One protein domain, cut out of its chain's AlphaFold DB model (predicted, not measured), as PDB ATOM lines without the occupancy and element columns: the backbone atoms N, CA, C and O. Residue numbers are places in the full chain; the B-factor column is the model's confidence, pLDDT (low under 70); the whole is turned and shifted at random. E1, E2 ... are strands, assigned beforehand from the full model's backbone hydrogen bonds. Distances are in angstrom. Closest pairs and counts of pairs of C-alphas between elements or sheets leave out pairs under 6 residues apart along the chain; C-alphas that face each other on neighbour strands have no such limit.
ATOM      1  N   PRO A 211     146.179 178.226 232.816       85.25
ATOM      2  CA  PRO A 211     147.442 178.941 232.978       85.25
ATOM      3  C   PRO A 211     147.378 180.404 232.484       85.25
ATOM      4  O   PRO A 211     146.468 180.802 231.752       85.25
ATOM      5  N   PRO A 212     148.359 181.255 232.840       84.88
ATOM      6  CA  PRO A 212     148.415 182.628 232.336       84.88
ATOM      7  C   PRO A 212     148.675 182.703 230.822       84.88
ATOM      8  O   PRO A 212     148.370 183.724 230.218       84.88
ATOM      9  N   PHE A 213     149.209 181.649 230.202       88.12
ATOM     10  CA  PHE A 213     149.352 181.518 228.753       88.12
ATOM     11  C   PHE A 213     149.222 180.048 228.339       88.12
ATOM     12  O   PHE A 213     149.656 179.163 229.079       88.12
ATOM     13  N   ALA A 214     148.680 179.797 227.151       89.06
ATOM     14  CA  ALA A 214     148.668 178.481 226.522       89.06
ATOM     15  C   ALA A 214     148.627 178.601 224.992       89.06
ATOM     16  O   ALA A 214     148.054 179.538 224.439       89.06
ATOM     17  N   LEU A 215     149.183 177.602 224.305       89.75
ATOM     18  CA  LEU A 215     148.651 177.208 223.003       89.75
ATOM     19  C   LEU A 215     147.392 176.384 223.286       89.75
ATOM     20  O   LEU A 215     147.452 175.514 224.153       89.75
ATOM     21  N   SER A 216     146.295 176.638 222.579       89.44
ATOM     22  CA  SER A 216     145.003 175.990 222.839       89.44
ATOM     23  C   SER A 216     144.621 174.991 221.759       89.44
ATOM     24  O   SER A 216     144.027 173.957 222.075       89.44
ATOM     25  N   SER A 217     144.971 175.260 220.496       90.81
ATOM     26  CA  SER A 217     144.849 174.276 219.424       90.81
ATOM     27  C   SER A 217     145.896 174.403 218.317       90.81
ATOM     28  O   SER A 217     146.429 175.478 218.040       90.81
ATOM     29  N   ILE A 218     146.141 173.273 217.652       92.62
ATOM     30  CA  ILE A 218     146.773 173.185 216.335       92.62
ATOM     31  C   ILE A 218     145.780 172.470 215.421       92.62
ATOM     32  O   ILE A 218     145.404 171.329 215.697       92.62
ATOM     33  N   ARG A 219     145.374 173.109 214.324       93.12
ATOM     34  CA  ARG A 219     144.575 172.498 213.253       93.12
ATOM     35  C   ARG A 219     145.395 172.512 211.975       93.12
ATOM     36  O   ARG A 219     145.958 173.540 211.625       93.12
ATOM     37  N   TYR A 220     145.500 171.382 211.291       94.62
ATOM     38  CA  TYR A 220     146.218 171.298 210.021       94.62
ATOM     39  C   TYR A 220     145.469 170.416 209.034       94.62
ATOM     40  O   TYR A 220     144.816 169.453 209.440       94.62
ATOM     41  N   LYS A 221     145.583 170.737 207.746       96.88
ATOM     42  CA  LYS A 221     145.037 169.952 206.640       96.88
ATOM     43  C   LYS A 221     146.020 169.979 205.481       96.88
ATOM     44  O   LYS A 221     146.345 171.045 204.966       96.88
ATOM     45  N   PHE A 222     146.503 168.801 205.111       96.94
ATOM     46  CA  PHE A 222     147.288 168.592 203.900       96.94
ATOM     47  C   PHE A 222     146.373 168.027 202.818       96.94
ATOM     48  O   PHE A 222     145.560 167.150 203.115       96.94
ATOM     49  N   GLY A 223     146.531 168.474 201.580       97.19
ATOM     50  CA  GLY A 223     145.856 167.887 200.437       97.19
ATOM     51  C   GLY A 223     146.690 167.899 199.169       97.19
ATOM     52  O   GLY A 223     147.720 168.562 199.077       97.19
ATOM     53  N   LEU A 224     146.214 167.117 198.210       97.50
ATOM     54  CA  LEU A 224     146.668 167.062 196.832       97.50
ATOM     55  C   LEU A 224     145.429 167.196 195.952       97.50
ATOM     56  O   LEU A 224     144.451 166.472 196.155       97.50
ATOM     57  N   GLU A 225     145.488 168.090 194.983       97.19
ATOM     58  CA  GLU A 225     144.541 168.202 193.887       97.19
ATOM     59  C   GLU A 225     145.266 167.902 192.580       97.19
ATOM     60  O   GLU A 225     146.380 168.362 192.362       97.19
ATOM     61  N   HIS A 226     144.648 167.101 191.726       96.00
ATOM     62  CA  HIS A 226     145.082 166.869 190.356       96.00
ATOM     63  C   HIS A 226     143.930 167.248 189.434       96.00
ATOM     64  O   HIS A 226     142.787 166.864 189.706       96.00
ATOM     65  N   ARG A 227     144.240 168.011 188.387       93.75
ATOM     66  CA  ARG A 227     143.282 168.659 187.492       93.75
ATOM     67  C   ARG A 227     143.694 168.401 186.044       93.75
ATOM     68  O   ARG A 227     144.823 168.701 185.660       93.75
ATOM     69  N   GLU A 228     142.789 167.824 185.263       92.25
ATOM     70  CA  GLU A 228     142.979 167.494 183.846       92.25
ATOM     71  C   GLU A 228     141.788 168.050 183.049       92.25
ATOM     72  O   GLU A 228     140.646 167.651 183.270       92.25
ATOM     73  N   GLU A 229     142.055 168.982 182.135       86.81
ATOM     74  CA  GLU A 229     141.098 169.570 181.190       86.81
ATOM     75  C   GLU A 229     141.722 169.509 179.785       86.81
ATOM     76  O   GLU A 229     142.941 169.640 179.640       86.81
ATOM     77  N   GLU A 230     140.922 169.279 178.740       77.50
ATOM     78  CA  GLU A 230     141.438 169.221 177.364       77.50
ATOM     79  C   GLU A 230     141.813 170.630 176.841       77.50
ATOM     80  O   GLU A 230     141.254 171.640 177.253       77.50
ATOM     81  N   GLU A 231     142.825 170.714 175.971       75.56
ATOM     82  CA  GLU A 231     143.535 171.947 175.550       75.56
ATOM     83  C   GLU A 231     144.308 172.727 176.648       75.56
ATOM     84  O   GLU A 231     145.261 173.438 176.309       75.56
ATOM     85  N   CYS A 232     144.002 172.547 177.936       78.12
ATOM     86  CA  CYS A 232     144.740 173.135 179.062       78.12
ATOM     87  C   CYS A 232     145.925 172.265 179.553       78.12
ATOM     88  O   CYS A 232     145.991 171.065 179.274       78.12
ATOM     89  N   PRO A 233     146.912 172.838 180.275       82.25
ATOM     90  CA  PRO A 233     147.937 172.058 180.968       82.25
ATOM     91  C   PRO A 233     147.355 171.312 182.176       82.25
ATOM     92  O   PRO A 233     146.642 171.901 182.983       82.25
ATOM     93  N   GLU A 234     147.729 170.043 182.337       88.38
ATOM     94  CA  GLU A 234     147.476 169.267 183.558       88.38
ATOM     95  C   GLU A 234     148.129 169.949 184.776       88.38
ATOM     96  O   GLU A 234     149.312 170.298 184.712       88.38
ATOM     97  N   THR A 235     147.406 170.088 185.895       91.69
ATOM     98  CA  THR A 235     147.977 170.571 187.167       91.69
ATOM     99  C   THR A 235     148.015 169.475 188.234       91.69
ATOM    100  O   THR A 235     147.241 168.507 188.229       91.69
ATOM    101  N   LEU A 236     148.965 169.627 189.157       95.38
ATOM    102  CA  LEU A 236     149.092 168.822 190.364       95.38
ATOM    103  C   LEU A 236     149.519 169.755 191.497       95.38
ATOM    104  O   LEU A 236     150.677 170.162 191.569       95.38
ATOM    105  N   ASP A 237     148.584 170.069 192.383       95.06
ATOM    106  CA  ASP A 237     148.700 171.121 193.388       95.06
ATOM    107  C   ASP A 237     148.614 170.535 194.798       95.06
ATOM    108  O   ASP A 237     147.651 169.861 195.172       95.06
ATOM    109  N   GLY A 238     149.638 170.773 195.614       96.81
ATOM    110  CA  GLY A 238     149.656 170.390 197.023       96.81
ATOM    111  C   GLY A 238     149.335 171.564 197.926       96.81
ATOM    112  O   GLY A 238     150.129 172.495 197.996       96.81
ATOM    113  N   PHE A 239     148.242 171.490 198.684       96.31
ATOM    114  CA  PHE A 239     147.885 172.527 199.651       96.31
ATOM    115  C   PHE A 239     148.185 172.100 201.090       96.31
ATOM    116  O   PHE A 239     147.905 170.973 201.513       96.31
ATOM    117  N   PHE A 240     148.716 173.026 201.886       96.56
ATOM    118  CA  PHE A 240     148.887 172.867 203.325       96.56
ATOM    119  C   PHE A 240     148.265 174.046 204.073       96.56
ATOM    120  O   PHE A 240     148.816 175.144 204.104       96.56
ATOM    121  N   LYS A 241     147.128 173.796 204.726       96.25
ATOM    122  CA  LYS A 241     146.524 174.723 205.687       96.25
ATOM    123  C   LYS A 241     147.050 174.419 207.086       96.25
ATOM    124  O   LYS A 241     146.987 173.271 207.538       96.25
ATOM    125  N   LEU A 242     147.493 175.446 207.805       95.12
ATOM    126  CA  LEU A 242     147.850 175.384 209.224       95.12
ATOM    127  C   LEU A 242     147.167 176.521 209.974       95.12
ATOM    128  O   LEU A 242     147.283 177.676 209.582       95.12
ATOM    129  N   ARG A 243     146.535 176.203 211.102       93.62
ATOM    130  CA  ARG A 243     145.962 177.165 212.036       93.62
ATOM    131  C   ARG A 243     146.398 176.868 213.467       93.62
ATOM    132  O   ARG A 243     146.388 175.723 213.917       93.62
ATOM    133  N   LEU A 244     146.778 177.924 214.172       93.44
ATOM    134  CA  LEU A 244     147.182 177.952 215.569       93.44
ATOM    135  C   LEU A 244     146.249 178.927 216.291       93.44
ATOM    136  O   LEU A 244     146.098 180.061 215.844       93.44
ATOM    137  N   ASP A 245     145.650 178.497 217.397       92.25
ATOM    138  CA  ASP A 245     144.851 179.354 218.283       92.25
ATOM    139  C   ASP A 245     145.319 179.131 219.734       92.25
ATOM    140  O   ASP A 245     145.706 178.018 220.113       92.25
ATOM    141  N   GLY A 246     145.320 180.178 220.556       91.75
ATOM    142  CA  GLY A 246     145.900 180.177 221.902       91.75
ATOM    143  C   GLY A 246     145.624 181.476 222.651       91.75
ATOM    144  O   GLY A 246     144.912 182.339 222.148       91.75
ATOM    145  N   TYR A 247     146.187 181.646 223.847       91.06
ATOM    146  CA  TYR A 247     145.982 182.867 224.632       91.06
ATOM    147  C   TYR A 247     147.165 183.247 225.539       91.06
ATOM    148  O   TYR A 247     147.992 182.417 225.926       91.06
ATOM    149  N   ALA A 248     147.210 184.524 225.932       91.94
ATOM    150  CA  ALA A 248     148.118 185.094 226.923       91.94
ATOM    151  C   ALA A 248     147.406 186.189 227.746       91.94
ATOM    152  O   ALA A 248     147.050 187.253 227.241       91.94
ATOM    153  N   GLY A 249     147.192 185.947 229.039       89.81
ATOM    154  CA  GLY A 249     146.351 186.792 229.888       89.81
ATOM    155  C   GLY A 249     144.894 186.734 229.429       89.81
ATOM    156  O   GLY A 249     144.304 185.657 229.424       89.81
ATOM    157  N   GLU A 250     144.343 187.880 229.036       88.81
ATOM    158  CA  GLU A 250     143.008 188.022 228.428       88.81
ATOM    159  C   GLU A 250     143.092 188.234 226.893       88.81
ATOM    160  O   GLU A 250     142.098 188.580 226.260       88.81
ATOM    161  N   TRP A 251     144.278 188.063 226.284       92.69
ATOM    162  CA  TRP A 251     144.466 188.100 224.828       92.69
ATOM    163  C   TRP A 251     144.338 186.698 224.232       92.69
ATOM    164  O   TRP A 251     145.182 185.852 224.515       92.69
ATOM    165  N   ALA A 252     143.367 186.476 223.354       93.19
ATOM    166  CA  ALA A 252     143.365 185.372 222.399       93.19
ATOM    167  C   ALA A 252     144.317 185.675 221.224       93.19
ATOM    168  O   ALA A 252     144.505 186.840 220.861       93.19
ATOM    169  N   VAL A 253     144.936 184.655 220.624       93.94
ATOM    170  CA  VAL A 253     145.943 184.798 219.558       93.94
ATOM    171  C   VAL A 253     145.760 183.709 218.499       93.94
ATOM    172  O   VAL A 253     146.108 182.551 218.718       93.94
ATOM    173  N   SER A 254     145.282 184.119 217.323       93.88
ATOM    174  CA  SER A 254     145.140 183.290 216.124       93.88
ATOM    175  C   SER A 254     146.254 183.559 215.113       93.88
ATOM    176  O   SER A 254     146.583 184.713 214.823       93.88
ATOM    177  N   ALA A 255     146.738 182.504 214.467       94.75
ATOM    178  CA  ALA A 255     147.436 182.588 213.189       94.75
ATOM    179  C   ALA A 255     146.974 181.446 212.276       94.75
ATOM    180  O   ALA A 255     147.001 180.290 212.694       94.75
ATOM    181  N   ALA A 256     146.581 181.744 211.039       93.94
ATOM    182  CA  ALA A 256     146.345 180.749 210.001       93.94
ATOM    183  C   ALA A 256     147.137 181.103 208.741       93.94
ATOM    184  O   ALA A 256     147.113 182.247 208.289       93.94
ATOM    185  N   GLY A 257     147.836 180.106 208.204       94.31
ATOM    186  CA  GLY A 257     148.597 180.174 206.966       94.31
ATOM    187  C   GLY A 257     148.148 179.092 205.993       94.31
ATOM    188  O   GLY A 257     147.750 177.997 206.405       94.31
ATOM    189  N   ILE A 258     148.236 179.411 204.709       94.62
ATOM    190  CA  ILE A 258     148.032 178.488 203.593       94.62
ATOM    191  C   ILE A 258     149.357 178.431 202.829       94.62
ATOM    192  O   ILE A 258     150.084 179.420 202.758       94.62
ATOM    193  N   ALA A 259     149.726 177.265 202.319       95.81
ATOM    194  CA  ALA A 259     150.884 177.109 201.456       95.81
ATOM    195  C   ALA A 259     150.533 176.140 200.334       95.81
ATOM    196  O   ALA A 259     150.400 174.939 200.580       95.81
ATOM    197  N   ASP A 260     150.394 176.684 199.133       95.12
ATOM    198  CA  ASP A 260     150.058 175.940 197.927       95.12
ATOM    199  C   ASP A 260     151.330 175.707 197.103       95.12
ATOM    200  O   ASP A 260     152.191 176.588 196.997       95.12
ATOM    201  N   TYR A 261     151.493 174.491 196.588       95.62
ATOM    202  CA  TYR A 261     152.696 174.028 195.906       95.62
ATOM    203  C   TYR A 261     152.351 173.342 194.586       95.62
ATOM    204  O   TYR A 261     151.843 172.220 194.587       95.62
ATOM    205  N   ASP A 262     152.689 173.996 193.481       94.31
ATOM    206  CA  ASP A 262     152.591 173.424 192.140       94.31
ATOM    207  C   ASP A 262     153.728 172.404 191.958       94.31
ATOM    208  O   ASP A 262     154.918 172.742 192.024       94.31
ATOM    209  N   PHE A 263     153.383 171.134 191.741       93.69
ATOM    210  CA  PHE A 263     154.361 170.061 191.564       93.69
ATOM    211  C   PHE A 263     155.039 170.054 190.187       93.69
ATOM    212  O   PHE A 263     156.093 169.421 190.065       93.69
ATOM    213  N   TYR A 264     154.502 170.746 189.179       91.62
ATOM    214  CA  TYR A 264     155.045 170.813 187.822       91.62
ATOM    215  C   TYR A 264     155.926 172.051 187.600       91.62
ATOM    216  O   TYR A 264     157.078 171.891 187.190       91.62
ATOM    217  N   ASP A 265     155.465 173.249 187.968       90.12
ATOM    218  CA  ASP A 265     156.288 174.473 187.954       90.12
ATOM    219  C   ASP A 265     157.233 174.568 189.172       90.12
ATOM    220  O   ASP A 265     158.118 175.428 189.231       90.12
ATOM    221  N   HIS A 266     157.082 173.662 190.148       92.69
ATOM    222  CA  HIS A 266     157.842 173.610 191.406       92.69
ATOM    223  C   HIS A 266     157.742 174.903 192.240       92.69
ATOM    224  O   HIS A 266     158.651 175.221 193.023       92.69
ATOM    225  N   SER A 267     156.653 175.659 192.073       94.94
ATOM    226  CA  SER A 267     156.422 176.938 192.744       94.94
ATOM    227  C   SER A 267     155.792 176.733 194.126       94.94
ATOM    228  O   SER A 267     155.053 175.780 194.342       94.94
ATOM    229  N   LEU A 268     156.105 177.611 195.086       93.75
ATOM    230  CA  LEU A 268     155.495 177.612 196.420       93.75
ATOM    231  C   LEU A 268     154.900 178.994 196.689       93.75
ATOM    232  O   LEU A 268     155.644 179.976 196.760       93.75
ATOM    233  N   THR A 269     153.591 179.036 196.906       94.50
ATOM    234  CA  THR A 269     152.806 180.247 197.158       94.50
ATOM    235  C   THR A 269     152.275 180.212 198.595       94.50
ATOM    236  O   THR A 269     151.246 179.592 198.862       94.50
ATOM    237  N   PRO A 270     152.998 180.808 199.565       93.31
ATOM    238  CA  PRO A 270     152.531 180.921 200.940       93.31
ATOM    239  C   PRO A 270     151.689 182.187 201.145       93.31
ATOM    240  O   PRO A 270     152.143 183.291 200.839       93.31
ATOM    241  N   ASP A 271     150.521 182.032 201.763       91.19
ATOM    242  CA  ASP A 271     149.671 183.119 202.253       91.19
ATOM    243  C   ASP A 271     149.477 183.038 203.781       91.19
ATOM    244  O   ASP A 271     149.614 181.985 204.412       91.19
ATOM    245  N   LEU A 272     149.161 184.177 204.396       90.56
ATOM    246  CA  LEU A 272     148.864 184.320 205.818       90.56
ATOM    247  C   LEU A 272     147.521 185.055 205.990       90.56
ATOM    248  O   LEU A 272     147.510 186.202 206.451       90.56
ATOM    249  N   PRO A 273     146.385 184.420 205.638       88.62
ATOM    250  CA  PRO A 273     145.081 185.082 205.625       88.62
ATOM    251  C   PRO A 273     144.630 185.542 207.017       88.62
ATOM    252  O   PRO A 273     143.841 186.480 207.128       88.62
ATOM    253  N   LEU A 274     145.145 184.925 208.091       91.88
ATOM    254  CA  LEU A 274     144.860 185.319 209.468       91.88
ATOM    255  C   LEU A 274     146.144 185.456 210.295       91.88
ATOM    256  O   LEU A 274     146.855 184.486 210.543       91.88
ATOM    257  N   LEU A 275     146.367 186.645 210.843       95.38
ATOM    258  CA  LEU A 275     147.232 186.874 211.994       95.38
ATOM    259  C   LEU A 275     146.529 187.886 212.894       95.38
ATOM    260  O   LEU A 275     146.332 189.028 212.487       95.38
ATOM    261  N   ARG A 276     146.120 187.472 214.098       95.56
ATOM    262  CA  ARG A 276     145.247 188.268 214.968       95.56
ATOM    263  C   ARG A 276     145.534 188.023 216.446       95.56
ATOM    264  O   ARG A 276     145.499 186.885 216.896       95.56
ATOM    265  N   ALA A 277     145.712 189.090 217.218       96.19
ATOM    266  CA  ALA A 277     145.630 189.075 218.675       96.19
ATOM    267  C   ALA A 277     144.403 189.890 219.112       96.19
ATOM    268  O   ALA A 277     144.249 191.033 218.688       96.19
ATOM    269  N   LYS A 278     143.531 189.312 219.938       94.75
ATOM    270  CA  LYS A 278     142.275 189.918 220.393       94.75
ATOM    271  C   LYS A 278     142.206 189.898 221.916       94.75
ATOM    272  O   LYS A 278     142.128 188.831 222.513       94.75
ATOM    273  N   TYR A 279     142.234 191.069 222.534       93.19
ATOM    274  CA  TYR A 279     141.881 191.262 223.937       93.19
ATOM    275  C   TYR A 279     140.382 191.503 224.032       93.19
ATOM    276  O   TYR A 279     139.860 192.370 223.329       93.19
ATOM    277  N   HIS A 280     139.708 190.766 224.905       85.88
ATOM    278  CA  HIS A 280     138.298 190.976 225.199       85.88
ATOM    279  C   HIS A 280     138.061 190.793 226.699       85.88
ATOM    280  O   HIS A 280     138.247 189.702 227.241       85.88
ATOM    281  N   TYR A 758     124.726 159.271 201.772       97.06
ATOM    282  CA  TYR A 758     124.753 158.237 202.791       97.06
ATOM    283  C   TYR A 758     125.650 158.662 203.956       97.06
ATOM    284  O   TYR A 758     126.862 158.787 203.796       97.06
ATOM    285  N   HIS A 759     125.072 158.850 205.137       95.38
ATOM    286  CA  HIS A 759     125.816 159.017 206.382       95.38
ATOM    287  C   HIS A 759     126.030 157.650 207.034       95.38
ATOM    288  O   HIS A 759     125.083 156.878 207.192       95.38
ATOM    289  N   VAL A 760     127.256 157.358 207.465       91.12
ATOM    290  CA  VAL A 760     127.556 156.142 208.236       91.12
ATOM    291  C   VAL A 760     126.726 156.163 209.540       91.12
ATOM    292  O   VAL A 760     126.497 157.250 210.079       91.12
ATOM    293  N   PRO A 761     126.229 155.022 210.068       84.38
ATOM    294  CA  PRO A 761     125.356 155.016 211.249       84.38
ATOM    295  C   PRO A 761     125.954 155.685 212.493       84.38
ATOM    296  O   PRO A 761     125.235 156.343 213.240       84.38
ATOM    297  N   ASP A 762     127.274 155.581 212.655       79.69
ATOM    298  CA  ASP A 762     128.073 156.228 213.705       79.69
ATOM    299  C   ASP A 762     128.236 157.760 213.530       79.69
ATOM    300  O   ASP A 762     128.807 158.419 214.392       79.69
ATOM    301  N   ARG A 763     127.744 158.333 212.419       78.25
ATOM    302  CA  ARG A 763     127.895 159.739 211.978       78.25
ATOM    303  C   ARG A 763     129.334 160.235 211.783       78.25
ATOM    304  O   ARG A 763     129.524 161.394 211.425       78.25
ATOM    305  N   THR A 764     130.335 159.371 211.912       85.75
ATOM    306  CA  THR A 764     131.755 159.712 211.713       85.75
ATOM    307  C   THR A 764     132.142 159.834 210.237       85.75
ATOM    308  O   THR A 764     133.283 160.149 209.926       85.75
ATOM    309  N   GLY A 765     131.238 159.561 209.294       91.56
ATOM    310  CA  GLY A 765     131.529 159.703 207.870       91.56
ATOM    311  C   GLY A 765     130.295 159.829 206.988       91.56
ATOM    312  O   GLY A 765     129.172 159.505 207.389       91.56
ATOM    313  N   LYS A 766     130.530 160.290 205.763       95.88
ATOM    314  CA  LYS A 766     129.527 160.647 204.766       95.88
ATOM    315  C   LYS A 766     130.055 160.321 203.371       95.88
ATOM    316  O   LYS A 766     131.158 160.710 203.009       95.88
ATOM    317  N   PHE A 767     129.247 159.633 202.578       96.75
ATOM    318  CA  PHE A 767     129.450 159.465 201.145       96.75
ATOM    319  C   PHE A 767     128.359 160.239 200.408       96.75
ATOM    320  O   PHE A 767     127.174 159.985 200.627       96.75
ATOM    321  N   SER A 768     128.740 161.150 199.520       97.19
ATOM    322  CA  SER A 768     127.816 161.812 198.599       97.19
ATOM    323  C   SER A 768     128.225 161.496 197.166       97.19
ATOM    324  O   SER A 768     129.404 161.489 196.826       97.19
ATOM    325  N   GLY A 769     127.244 161.219 196.316       97.44
ATOM    326  CA  GLY A 769     127.467 160.942 194.902       97.44
ATOM    327  C   GLY A 769     126.423 161.653 194.061       97.44
ATOM    328  O   GLY A 769     125.254 161.663 194.429       97.44
ATOM    329  N   GLN A 770     126.824 162.226 192.934       97.44
ATOM    330  CA  GLN A 770     125.947 162.856 191.956       97.44
ATOM    331  C   GLN A 770     126.400 162.474 190.549       97.44
ATOM    332  O   GLN A 770     127.581 162.554 190.230       97.44
ATOM    333  N   LEU A 771     125.450 162.116 189.693       97.88
ATOM    334  CA  LEU A 771     125.608 162.020 188.247       97.88
ATOM    335  C   LEU A 771     124.747 163.102 187.598       97.88
ATOM    336  O   LEU A 771     123.577 163.257 187.949       97.88
ATOM    337  N   GLY A 772     125.317 163.838 186.653       97.25
ATOM    338  CA  GLY A 772     124.629 164.820 185.829       97.25
ATOM    339  C   GLY A 772     124.691 164.448 184.351       97.25
ATOM    340  O   GLY A 772     125.649 163.846 183.874       97.25
ATOM    341  N   TYR A 773     123.658 164.828 183.615       97.06
ATOM    342  CA  TYR A 773     123.560 164.697 182.168       97.06
ATOM    343  C   TYR A 773     123.052 166.013 181.587       97.06
ATOM    344  O   TYR A 773     122.090 166.582 182.109       97.06
ATOM    345  N   ARG A 774     123.650 166.473 180.486       96.25
ATOM    346  CA  ARG A 774     123.142 167.574 179.662       96.25
ATOM    347  C   ARG A 774     123.189 167.143 178.196       96.25
ATOM    348  O   ARG A 774     124.240 166.771 177.678       96.25
ATOM    349  N   SER A 775     122.039 167.160 177.522       96.31
ATOM    350  CA  SER A 775     121.944 166.718 176.124       96.31
ATOM    351  C   SER A 775     122.791 167.585 175.169       96.31
ATOM    352  O   SER A 775     123.194 168.691 175.550       96.31
ATOM    353  N   PRO A 776     123.027 167.133 173.921       93.81
ATOM    354  CA  PRO A 776     123.502 167.998 172.837       93.81
ATOM    355  C   PRO A 776     122.633 169.256 172.688       93.81
ATOM    356  O   PRO A 776     121.442 169.221 173.030       93.81
ATOM    357  N   VAL A 777     123.229 170.354 172.213       90.62
ATOM    358  CA  VAL A 777     122.580 171.667 172.059       90.62
ATOM    359  C   VAL A 777     123.378 172.572 171.112       90.62
ATOM    360  O   VAL A 777     124.603 172.614 171.189       90.62
ATOM    361  N   GLY A 778     122.691 173.324 170.244       83.31
ATOM    362  CA  GLY A 778     123.340 174.237 169.295       83.31
ATOM    363  C   GLY A 778     124.391 173.520 168.442       83.31
ATOM    364  O   GLY A 778     124.094 172.506 167.810       83.31
ATOM    365  N   SER A 779     125.626 174.023 168.467       82.56
ATOM    366  CA  SER A 779     126.782 173.409 167.804       82.56
ATOM    367  C   SER A 779     127.354 172.180 168.519       82.56
ATOM    368  O   SER A 779     127.989 171.367 167.850       82.56
ATOM    369  N   ARG A 780     127.150 172.023 169.838       89.25
ATOM    370  CA  ARG A 780     127.679 170.881 170.602       89.25
ATOM    371  C   ARG A 780     126.847 169.640 170.311       89.25
ATOM    372  O   ARG A 780     125.702 169.516 170.764       89.25
ATOM    373  N   MET A 781     127.442 168.699 169.586       89.75
ATOM    374  CA  MET A 781     126.768 167.481 169.127       89.75
ATOM    375  C   MET A 781     126.908 166.315 170.114       89.75
ATOM    376  O   MET A 781     126.134 165.355 170.034       89.75
ATOM    377  N   VAL A 782     127.842 166.399 171.068       92.25
ATOM    378  CA  VAL A 782     128.040 165.388 172.120       92.25
ATOM    379  C   VAL A 782     127.244 165.699 173.402       92.25
ATOM    380  O   VAL A 782     127.040 166.864 173.754       92.25
ATOM    381  N   PRO A 783     126.751 164.681 174.136       94.56
ATOM    382  CA  PRO A 783     126.165 164.874 175.459       94.56
ATOM    383  C   PRO A 783     127.250 165.075 176.524       94.56
ATOM    384  O   PRO A 783     128.169 164.265 176.636       94.56
ATOM    385  N   GLN A 784     127.079 166.082 177.376       96.31
ATOM    386  CA  GLN A 784     127.903 166.254 178.572       96.31
ATOM    387  C   GLN A 784     127.395 165.324 179.687       96.31
ATOM    388  O   GLN A 784     126.187 165.222 179.930       96.31
ATOM    389  N   TRP A 785     128.321 164.676 180.394       96.44
ATOM    390  CA  TRP A 785     128.043 163.812 181.551       96.44
ATOM    391  C   TRP A 785     128.933 164.209 182.730       96.44
ATOM    392  O   TRP A 785     130.129 163.917 182.717       96.44
ATOM    393  N   SER A 786     128.378 164.874 183.738       97.00
ATOM    394  CA  SER A 786     129.125 165.217 184.950       97.00
ATOM    395  C   SER A 786     128.995 164.135 186.021       97.00
ATOM    396  O   SER A 786     128.013 163.390 186.071       97.00
ATOM    397  N   SER A 787     129.982 164.042 186.903       97.25
ATOM    398  CA  SER A 787     129.938 163.169 188.074       97.25
ATOM    399  C   SER A 787     130.715 163.789 189.222       97.25
ATOM    400  O   SER A 787     131.832 164.230 189.006       97.25
ATOM    401  N   VAL A 788     130.158 163.787 190.428       97.31
ATOM    402  CA  VAL A 788     130.829 164.245 191.653       97.31
ATOM    403  C   VAL A 788     130.667 163.152 192.696       97.31
ATOM    404  O   VAL A 788     129.540 162.789 193.031       97.31
ATOM    405  N   PHE A 789     131.771 162.618 193.205       97.81
ATOM    406  CA  PHE A 789     131.782 161.633 194.282       97.81
ATOM    407  C   PHE A 789     132.674 162.131 195.409       97.81
ATOM    408  O   PHE A 789     133.872 162.300 195.206       97.81
ATOM    409  N   THR A 790     132.106 162.323 196.597       97.94
ATOM    410  CA  THR A 790     132.850 162.725 197.791       97.94
ATOM    411  C   THR A 790     132.702 161.707 198.915       97.94
ATOM    412  O   THR A 790     131.635 161.125 199.132       97.94
ATOM    413  N   TYR A 791     133.797 161.474 199.634       97.06
ATOM    414  CA  TYR A 791     133.852 160.605 200.803       97.06
ATOM    415  C   TYR A 791     134.592 161.308 201.939       97.06
ATOM    416  O   TYR A 791     135.796 161.535 201.861       97.06
ATOM    417  N   GLU A 792     133.848 161.636 202.989       96.00
ATOM    418  CA  GLU A 792     134.318 162.214 204.247       96.00
ATOM    419  C   GLU A 792     134.324 161.109 205.315       96.00
ATOM    420  O   GLU A 792     133.328 160.396 205.481       96.00
ATOM    421  N   LYS A 793     135.421 160.948 206.060       93.62
ATOM    422  CA  LYS A 793     135.502 159.998 207.179       93.62
ATOM    423  C   LYS A 793     136.470 160.470 208.256       93.62
ATOM    424  O   LYS A 793     137.678 160.529 208.043       93.62
ATOM    425  N   GLU A 794     135.947 160.696 209.451       90.75
ATOM    426  CA  GLU A 794     136.730 160.691 210.677       90.75
ATOM    427  C   GLU A 794     137.214 159.265 210.975       90.75
ATOM    428  O   GLU A 794     136.445 158.300 211.047       90.75
ATOM    429  N   LEU A 795     138.526 159.132 211.128       89.38
ATOM    430  CA  LEU A 795     139.198 157.919 211.576       89.38
ATOM    431  C   LEU A 795     139.257 157.900 213.110       89.38
ATOM    432  O   LEU A 795     139.292 158.953 213.739       89.38
ATOM    433  N   SER A 796     139.381 156.722 213.728       81.31
ATOM    434  CA  SER A 796     139.553 156.586 215.191       81.31
ATOM    435  C   SER A 796     140.825 157.256 215.736       81.31
ATOM    436  O   SER A 796     140.933 157.546 216.920       81.31
ATOM    437  N   SER A 797     141.784 157.570 214.863       80.06
ATOM    438  CA  SER A 797     142.942 158.423 215.150       80.06
ATOM    439  C   SER A 797     142.617 159.931 215.166       80.06
ATOM    440  O   SER A 797     143.529 160.748 215.321       80.06
ATOM    441  N   ALA A 798     141.341 160.305 215.019       83.62
ATOM    442  CA  ALA A 798     140.818 161.666 214.897       83.62
ATOM    443  C   ALA A 798     141.471 162.478 213.760       83.62
ATOM    444  O   ALA A 798     141.720 163.676 213.885       83.62
ATOM    445  N   PHE A 799     141.763 161.803 212.646       91.56
ATOM    446  CA  PHE A 799     142.021 162.432 211.352       91.56
ATOM    447  C   PHE A 799     140.727 162.451 210.534       91.56
ATOM    448  O   PHE A 799     140.055 161.426 210.438       91.56
ATOM    449  N   LEU A 800     140.416 163.589 209.923       94.31
ATOM    450  CA  LEU A 800     139.388 163.739 208.900       94.31
ATOM    451  C   LEU A 800     140.013 163.407 207.539       94.31
ATOM    452  O   LEU A 800     140.901 164.123 207.084       94.31
ATOM    453  N   LEU A 801     139.589 162.312 206.917       95.81
ATOM    454  CA  LEU A 801     139.905 161.976 205.531       95.81
ATOM    455  C   LEU A 801     138.805 162.530 204.622       95.81
ATOM    456  O   LEU A 801     137.629 162.260 204.852       95.81
ATOM    457  N   GLU A 802     139.196 163.232 203.564       97.38
ATOM    458  CA  GLU A 802     138.305 163.701 202.505       97.38
ATOM    459  C   GLU A 802     138.856 163.263 201.144       97.38
ATOM    460  O   GLU A 802     140.009 163.536 200.808       97.38
ATOM    461  N   LEU A 803     138.019 162.594 200.355       97.81
ATOM    462  CA  LEU A 803     138.267 162.274 198.951       97.81
ATOM    463  C   LEU A 803     137.193 162.950 198.097       97.81
ATOM    464  O   LEU A 803     136.015 162.858 198.445       97.81
ATOM    465  N   ALA A 804     137.576 163.550 196.973       97.62
ATOM    466  CA  ALA A 804     136.666 163.987 195.921       97.62
ATOM    467  C   ALA A 804     137.153 163.499 194.549       97.62
ATOM    468  O   ALA A 804     138.347 163.551 194.249       97.62
ATOM    469  N   PHE A 805     136.216 163.029 193.731       97.75
ATOM    470  CA  PHE A 805     136.418 162.675 192.329       97.75
ATOM    471  C   PHE A 805     135.328 163.367 191.520       97.75
ATOM    472  O   PHE A 805     134.146 163.028 191.648       97.75
ATOM    473  N   GLU A 806     135.717 164.347 190.719       97.44
ATOM    474  CA  GLU A 806     134.807 165.242 190.017       97.44
ATOM    475  C   GLU A 806     135.089 165.209 188.509       97.44
ATOM    476  O   GLU A 806     136.226 165.068 188.067       97.44
ATOM    477  N   ARG A 807     134.027 165.283 187.711       96.25
ATOM    478  CA  ARG A 807     134.036 165.450 186.257       96.25
ATOM    479  C   ARG A 807     132.951 166.460 185.942       96.25
ATOM    480  O   ARG A 807     131.779 166.177 186.211       96.25
ATOM    481  N   HIS A 808     133.303 167.614 185.402       93.38
ATOM    482  CA  HIS A 808     132.359 168.701 185.164       93.38
ATOM    483  C   HIS A 808     132.687 169.503 183.903       93.38
ATOM    484  O   HIS A 808     133.511 169.080 183.102       93.38
ATOM    485  N   TYR A 809     131.901 170.551 183.673       91.50
ATOM    486  CA  TYR A 809     131.887 171.388 182.478       91.50
ATOM    487  C   TYR A 809     131.405 172.774 182.921       91.50
ATOM    488  O   TYR A 809     130.310 172.864 183.500       91.50
ATOM    489  N   ASP A 810     132.182 173.818 182.658       84.25
ATOM    490  CA  ASP A 810     131.906 175.180 183.126       84.25
ATOM    491  C   ASP A 810     130.737 175.832 182.381       84.25
ATOM    492  O   ASP A 810     129.888 176.508 182.972       84.25
ATOM    493  N   THR A 811     130.643 175.602 181.072       85.50
ATOM    494  CA  THR A 811     129.705 176.281 180.178       85.50
ATOM    495  C   THR A 811     128.718 175.315 179.514       85.50
ATOM    496  O   THR A 811     128.680 174.104 179.759       85.50
ATOM    497  N   LEU A 812     127.820 175.865 178.691       84.69
ATOM    498  CA  LEU A 812     126.863 175.094 177.893       84.69
ATOM    499  C   LEU A 812     127.511 174.452 176.649       84.69
ATOM    500  O   LEU A 812     126.940 173.504 176.096       84.69
ATOM    501  N   TRP A 813     128.671 174.959 176.220       85.19
ATOM    502  CA  TRP A 813     129.284 174.716 174.909       85.19
ATOM    503  C   TRP A 813     130.334 173.607 174.914       85.19
ATOM    504  O   TRP A 813     130.476 172.934 173.899       85.19
ATOM    505  N   ASP A 814     131.030 173.429 176.035       87.50
ATOM    506  CA  ASP A 814     132.235 172.600 176.151       87.50
ATOM    507  C   ASP A 814     131.928 171.138 175.791       87.50
ATOM    508  O   ASP A 814     131.010 170.525 176.353       87.50
ATOM    509  N   GLU A 815     132.653 170.575 174.824       88.56
ATOM    510  CA  GLU A 815     132.494 169.164 174.445       88.56
ATOM    511  C   GLU A 815     133.236 168.249 175.440       88.56
ATOM    512  O   GLU A 815     132.717 167.187 175.821       88.56
ATOM    513  N   ASP A 816     134.363 168.738 175.960       90.00
ATOM    514  CA  ASP A 816     135.312 168.027 176.814       90.00
ATOM    515  C   ASP A 816     135.234 168.517 178.276       90.00
ATOM    516  O   ASP A 816     134.837 169.658 178.521       90.00
ATOM    517  N   PRO A 817     135.461 167.635 179.266       92.44
ATOM    518  CA  PRO A 817     135.283 167.948 180.684       92.44
ATOM    519  C   PRO A 817     136.559 168.497 181.341       92.44
ATOM    520  O   PRO A 817     137.665 168.203 180.895       92.44
ATOM    521  N   GLU A 818     136.394 169.089 182.521       94.25
ATOM    522  CA  GLU A 818     137.443 169.076 183.542       94.25
ATOM    523  C   GLU A 818     137.237 167.888 184.495       94.25
ATOM    524  O   GLU A 818     136.146 167.695 185.058       94.25
ATOM    525  N   HIS A 819     138.296 167.110 184.716       95.62
ATOM    526  CA  HIS A 819     138.404 166.088 185.754       95.62
ATOM    527  C   HIS A 819     139.243 166.600 186.928       95.62
ATOM    528  O   HIS A 819     140.357 167.078 186.741       95.62
ATOM    529  N   VAL A 820     138.738 166.436 188.155       96.25
ATOM    530  CA  VAL A 820     139.452 166.805 189.386       96.25
ATOM    531  C   VAL A 820     139.494 165.621 190.348       96.25
ATOM    532  O   VAL A 820     138.467 165.014 190.661       96.25
ATOM    533  N   ILE A 821     140.681 165.302 190.859       97.12
ATOM    534  CA  ILE A 821     140.885 164.331 191.939       97.12
ATOM    535  C   ILE A 821     141.500 165.062 193.128       97.12
ATOM    536  O   ILE A 821     142.668 165.447 193.084       97.12
ATOM    537  N   ARG A 822     140.736 165.214 194.214       97.75
ATOM    538  CA  ARG A 822     141.202 165.833 195.461       97.75
ATOM    539  C   ARG A 822     141.314 164.785 196.565       97.75
ATOM    540  O   ARG A 822     140.332 164.149 196.943       97.75
ATOM    541  N   PHE A 823     142.504 164.645 197.133       97.50
ATOM    542  CA  PHE A 823     142.747 163.963 198.403       97.50
ATOM    543  C   PHE A 823     143.047 165.019 199.463       97.50
ATOM    544  O   PHE A 823     143.853 165.911 199.221       97.50
ATOM    545  N   SER A 824     142.494 164.904 200.668       97.44
ATOM    546  CA  SER A 824     143.042 165.632 201.814       97.44
ATOM    547  C   SER A 824     142.859 164.903 203.139       97.44
ATOM    548  O   SER A 824     141.970 164.069 203.312       97.44
ATOM    549  N   ILE A 825     143.750 165.214 204.077       96.75
ATOM    550  CA  ILE A 825     143.758 164.679 205.429       96.75
ATOM    551  C   ILE A 825     143.977 165.817 206.433       96.75
ATOM    552  O   ILE A 825     145.019 166.478 206.453       96.75
ATOM    553  N   GLY A 826     142.954 166.065 207.250       95.31
ATOM    554  CA  GLY A 826     142.921 167.095 208.284       95.31
ATOM    555  C   GLY A 826     142.955 166.519 209.697       95.31
ATOM    556  O   GLY A 826     142.538 165.386 209.929       95.31
ATOM    557  N   ARG A 827     143.435 167.293 210.671       92.44
ATOM    558  CA  ARG A 827     143.351 166.959 212.102       92.44
ATOM    559  C   ARG A 827     143.394 168.207 212.964       92.44
ATOM    560  O   ARG A 827     144.107 169.159 212.654       92.44
ATOM    561  N   ALA A 828     142.672 168.167 214.078       89.88
ATOM    562  CA  ALA A 828     142.796 169.145 215.143       89.88
ATOM    563  C   ALA A 828     143.316 168.491 216.432       89.88
ATOM    564  O   ALA A 828     142.969 167.356 216.767       89.88
ATOM    565  N   LEU A 829     144.175 169.220 217.142       89.88
ATOM    566  CA  LEU A 829     144.736 168.874 218.444       89.88
ATOM    567  C   LEU A 829     144.430 170.021 219.407       89.88
ATOM    568  O   LEU A 829     144.785 171.159 219.116       89.88
ATOM    569  N   GLY A 830     143.780 169.720 220.526       87.88
ATOM    570  CA  GLY A 830     143.476 170.641 221.616       87.88
ATOM    571  C   GLY A 830     144.397 170.428 222.810       87.88
ATOM    572  O   GLY A 830     144.844 169.309 223.073       87.88
ATOM    573  N   PHE A 831     144.668 171.510 223.530       87.69
ATOM    574  CA  PHE A 831     145.638 171.578 224.618       87.69
ATOM    575  C   PHE A 831     145.009 172.307 225.812       87.69
ATOM    576  O   PHE A 831     144.489 173.411 225.650       87.69
ATOM    577  N   ALA A 832     145.057 171.700 226.999       84.25
ATOM    578  CA  ALA A 832     144.678 172.330 228.268       84.25
ATOM    579  C   ALA A 832     145.357 171.605 229.438       84.25
ATOM    580  O   ALA A 832     145.472 170.382 229.406       84.25
ATOM    581  N   ASP A 833     145.825 172.341 230.449       74.88
ATOM    582  CA  ASP A 833     146.432 171.810 231.685       74.88
ATOM    583  C   ASP A 833     147.470 170.682 231.466       74.88
ATOM    584  O   ASP A 833     147.549 169.702 232.203       74.88
ATOM    585  N   GLY A 834     148.274 170.805 230.402       75.12
ATOM    586  CA  GLY A 834     149.292 169.824 230.001       75.12
ATOM    587  C   GLY A 834     148.761 168.574 229.281       75.12
ATOM    588  O   GLY A 834     149.551 167.848 228.677       75.12
ATOM    589  N   LYS A 835     147.443 168.341 229.277       78.38
ATOM    590  CA  LYS A 835     146.779 167.294 228.488       78.38
ATOM    591  C   LYS A 835     146.697 167.716 227.013       78.38
ATOM    592  O   LYS A 835     146.426 168.877 226.698       78.38
ATOM    593  N   ILE A 836     146.879 166.752 226.108       83.69
ATOM    594  CA  ILE A 836     146.628 166.901 224.664       83.69
ATOM    595  C   ILE A 836     145.481 165.960 224.286       83.69
ATOM    596  O   ILE A 836     145.552 164.763 224.567       83.69
ATOM    597  N   LYS A 837     144.443 166.479 223.626       81.50
ATOM    598  CA  LYS A 837     143.294 165.706 223.125       81.50
ATOM    599  C   LYS A 837     143.050 166.029 221.650       81.50
ATOM    600  O   LYS A 837     142.943 167.206 221.313       81.50
ATOM    601  N   PRO A 838     142.966 165.043 220.746       81.44
ATOM    602  CA  PRO A 838     142.585 165.312 219.367       81.44
ATOM    603  C   PRO A 838     141.071 165.553 219.256       81.44
ATOM    604  O   PRO A 838     140.314 165.118 220.119       81.44
ATOM    605  N   TYR A 839     140.620 166.234 218.200       77.12
ATOM    606  CA  TYR A 839     139.195 166.497 217.972       77.12
ATOM    607  C   TYR A 839     138.857 166.697 216.479       77.12
ATOM    608  O   TYR A 839     139.760 166.821 215.647       77.12
ATOM    609  N   ARG A 840     137.555 166.733 216.133       75.88
ATOM    610  CA  ARG A 840     137.048 166.968 214.761       75.88
ATOM    611  C   ARG A 840     137.633 168.250 214.156       75.88
ATOM    612  O   ARG A 840     137.499 169.328 214.732       75.88
ATOM    613  N   TYR A 841     138.249 168.144 212.982       82.94
ATOM    614  CA  TYR A 841     138.754 169.304 212.245       82.94
ATOM    615  C   TYR A 841     137.598 170.225 211.812       82.94
ATOM    616  O   TYR A 841     136.582 169.753 211.309       82.94
ATOM    617  N   SER A 842     137.781 171.536 211.993       78.12
ATOM    618  CA  SER A 842     136.946 172.597 211.418       78.12
ATOM    619  C   SER A 842     137.827 173.805 211.088       78.12
ATOM    620  O   SER A 842     138.828 174.054 211.771       78.12
ATOM    621  N   GLU A 843     137.459 174.549 210.045       73.94
ATOM    622  CA  GLU A 843     138.140 175.787 209.634       73.94
ATOM    623  C   GLU A 843     137.609 177.027 210.383       73.94
ATOM    624  O   GLU A 843     138.257 178.074 210.374       73.94
ATOM    625  N   GLU A 844     136.482 176.873 211.094       71.69
ATOM    626  CA  GLU A 844     135.776 177.909 211.860       71.69
ATOM    627  C   GLU A 844     136.634 178.572 212.950       71.69
ATOM    628  O   GLU A 844     137.648 178.035 213.417       71.69
ATOM    629  N   ASP A 845     136.198 179.768 213.357       62.78
ATOM    630  CA  ASP A 845     136.930 180.662 214.255       62.78
ATOM    631  C   ASP A 845     136.742 180.336 215.745       62.78
ATOM    632  O   ASP A 845     137.721 180.325 216.495       62.78
ATOM    633  N   ASP A 846     135.511 180.042 216.179       60.03
ATOM    634  CA  ASP A 846     135.232 179.717 217.580       60.03
ATOM    635  C   ASP A 846     135.556 178.252 217.884       60.03
ATOM    636  O   ASP A 846     134.992 177.315 217.321       60.03
TER     637      ASP A 846
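Overview. This is residues 211 to 280 and 758 to 846 of the 1038 residues of an uncharacterized protein of Firmicutes bacterium (UniProt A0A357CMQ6). This is one long, twisted sheet of nine strands, with E1 and E8 side by side in its middle, E2, E3 and E4 beyond E1, and E7, E6 and E5 beyond E8. Short E9 lies beside the last part of E8, on the same side as E7, and no named helix covers either face. The printed part has 159 residues, with strands E1 to E9 in that order along it; the class is all strand, neighbours are antiparallel, and the branched sheet has no single order. The whole is loose, with a radius of gyration of the C-alphas of 20.5 A, and elongated, spanning 68 by 41 by 28 A.

Arrangement. Begin with E1, residues 213 to 229, and its hairpin with E2, residues 235 to 248; look for N 221 and O 241, 2.9 A apart. E2 forms a hairpin with E3, residues 251 to 262, where N 244 and O 255 are 2.8 A apart. E3 and E4, residues 268 to 280, form another hairpin, with N 254 and O 276 2.8 A apart. E1 to E4 are a meander, each strand the antiparallel neighbour of the one before; E5 to E9 are a second. In that one, E5, residues 765 to 774, and E6, residues 784 to 794, are a hairpin with N 770 and O 788 at 2.8 A. E6 and E7, residues 799 to 808, are a hairpin with N 789 and O 805 at 2.9 A. E7 and E8, residues 818 to 832, are a hairpin with N 804 and O 822 at 2.8 A. E8 and E9, residues 835 to 839, are a hairpin with N 830 and O 837 at 2.8 A. Now compare E1 with E8, antiparallel at 172 degrees: N 224 and O 823 are 2.8 A apart. On the other side of E8 the pairing is staggered, E7 beside residues 818 to 827 and E9 beside 828 to 832. E4, E5 and E9 are edge strands.

Along the chain. Find C-alpha 213 at (149.352, 181.518, 228.753); E1 runs 49.7 A from there to C-alpha 229 at (141.098, 169.570, 181.190). E2 is 42.3 A long, E3 36.7 A, E4 36.1 A, E5 30.5 A, E6 33.8 A, E7 28.6 A and E8 45.4 A. E9 is 13.0 A long and ends at C-alpha 839, (139.195, 166.497, 217.972).

Size, cuts and confidence. The farthest C-alphas, of Pro 212 and Ser 779, are 68.7 A apart. Residues 281 to 757 are not printed; C-alphas 280 and 758 stand 41.9 A apart across this cut. Of the links printed whole, none is long. Mean pLDDT of the printed part is 90.8, with residues 845 to 846 under 70.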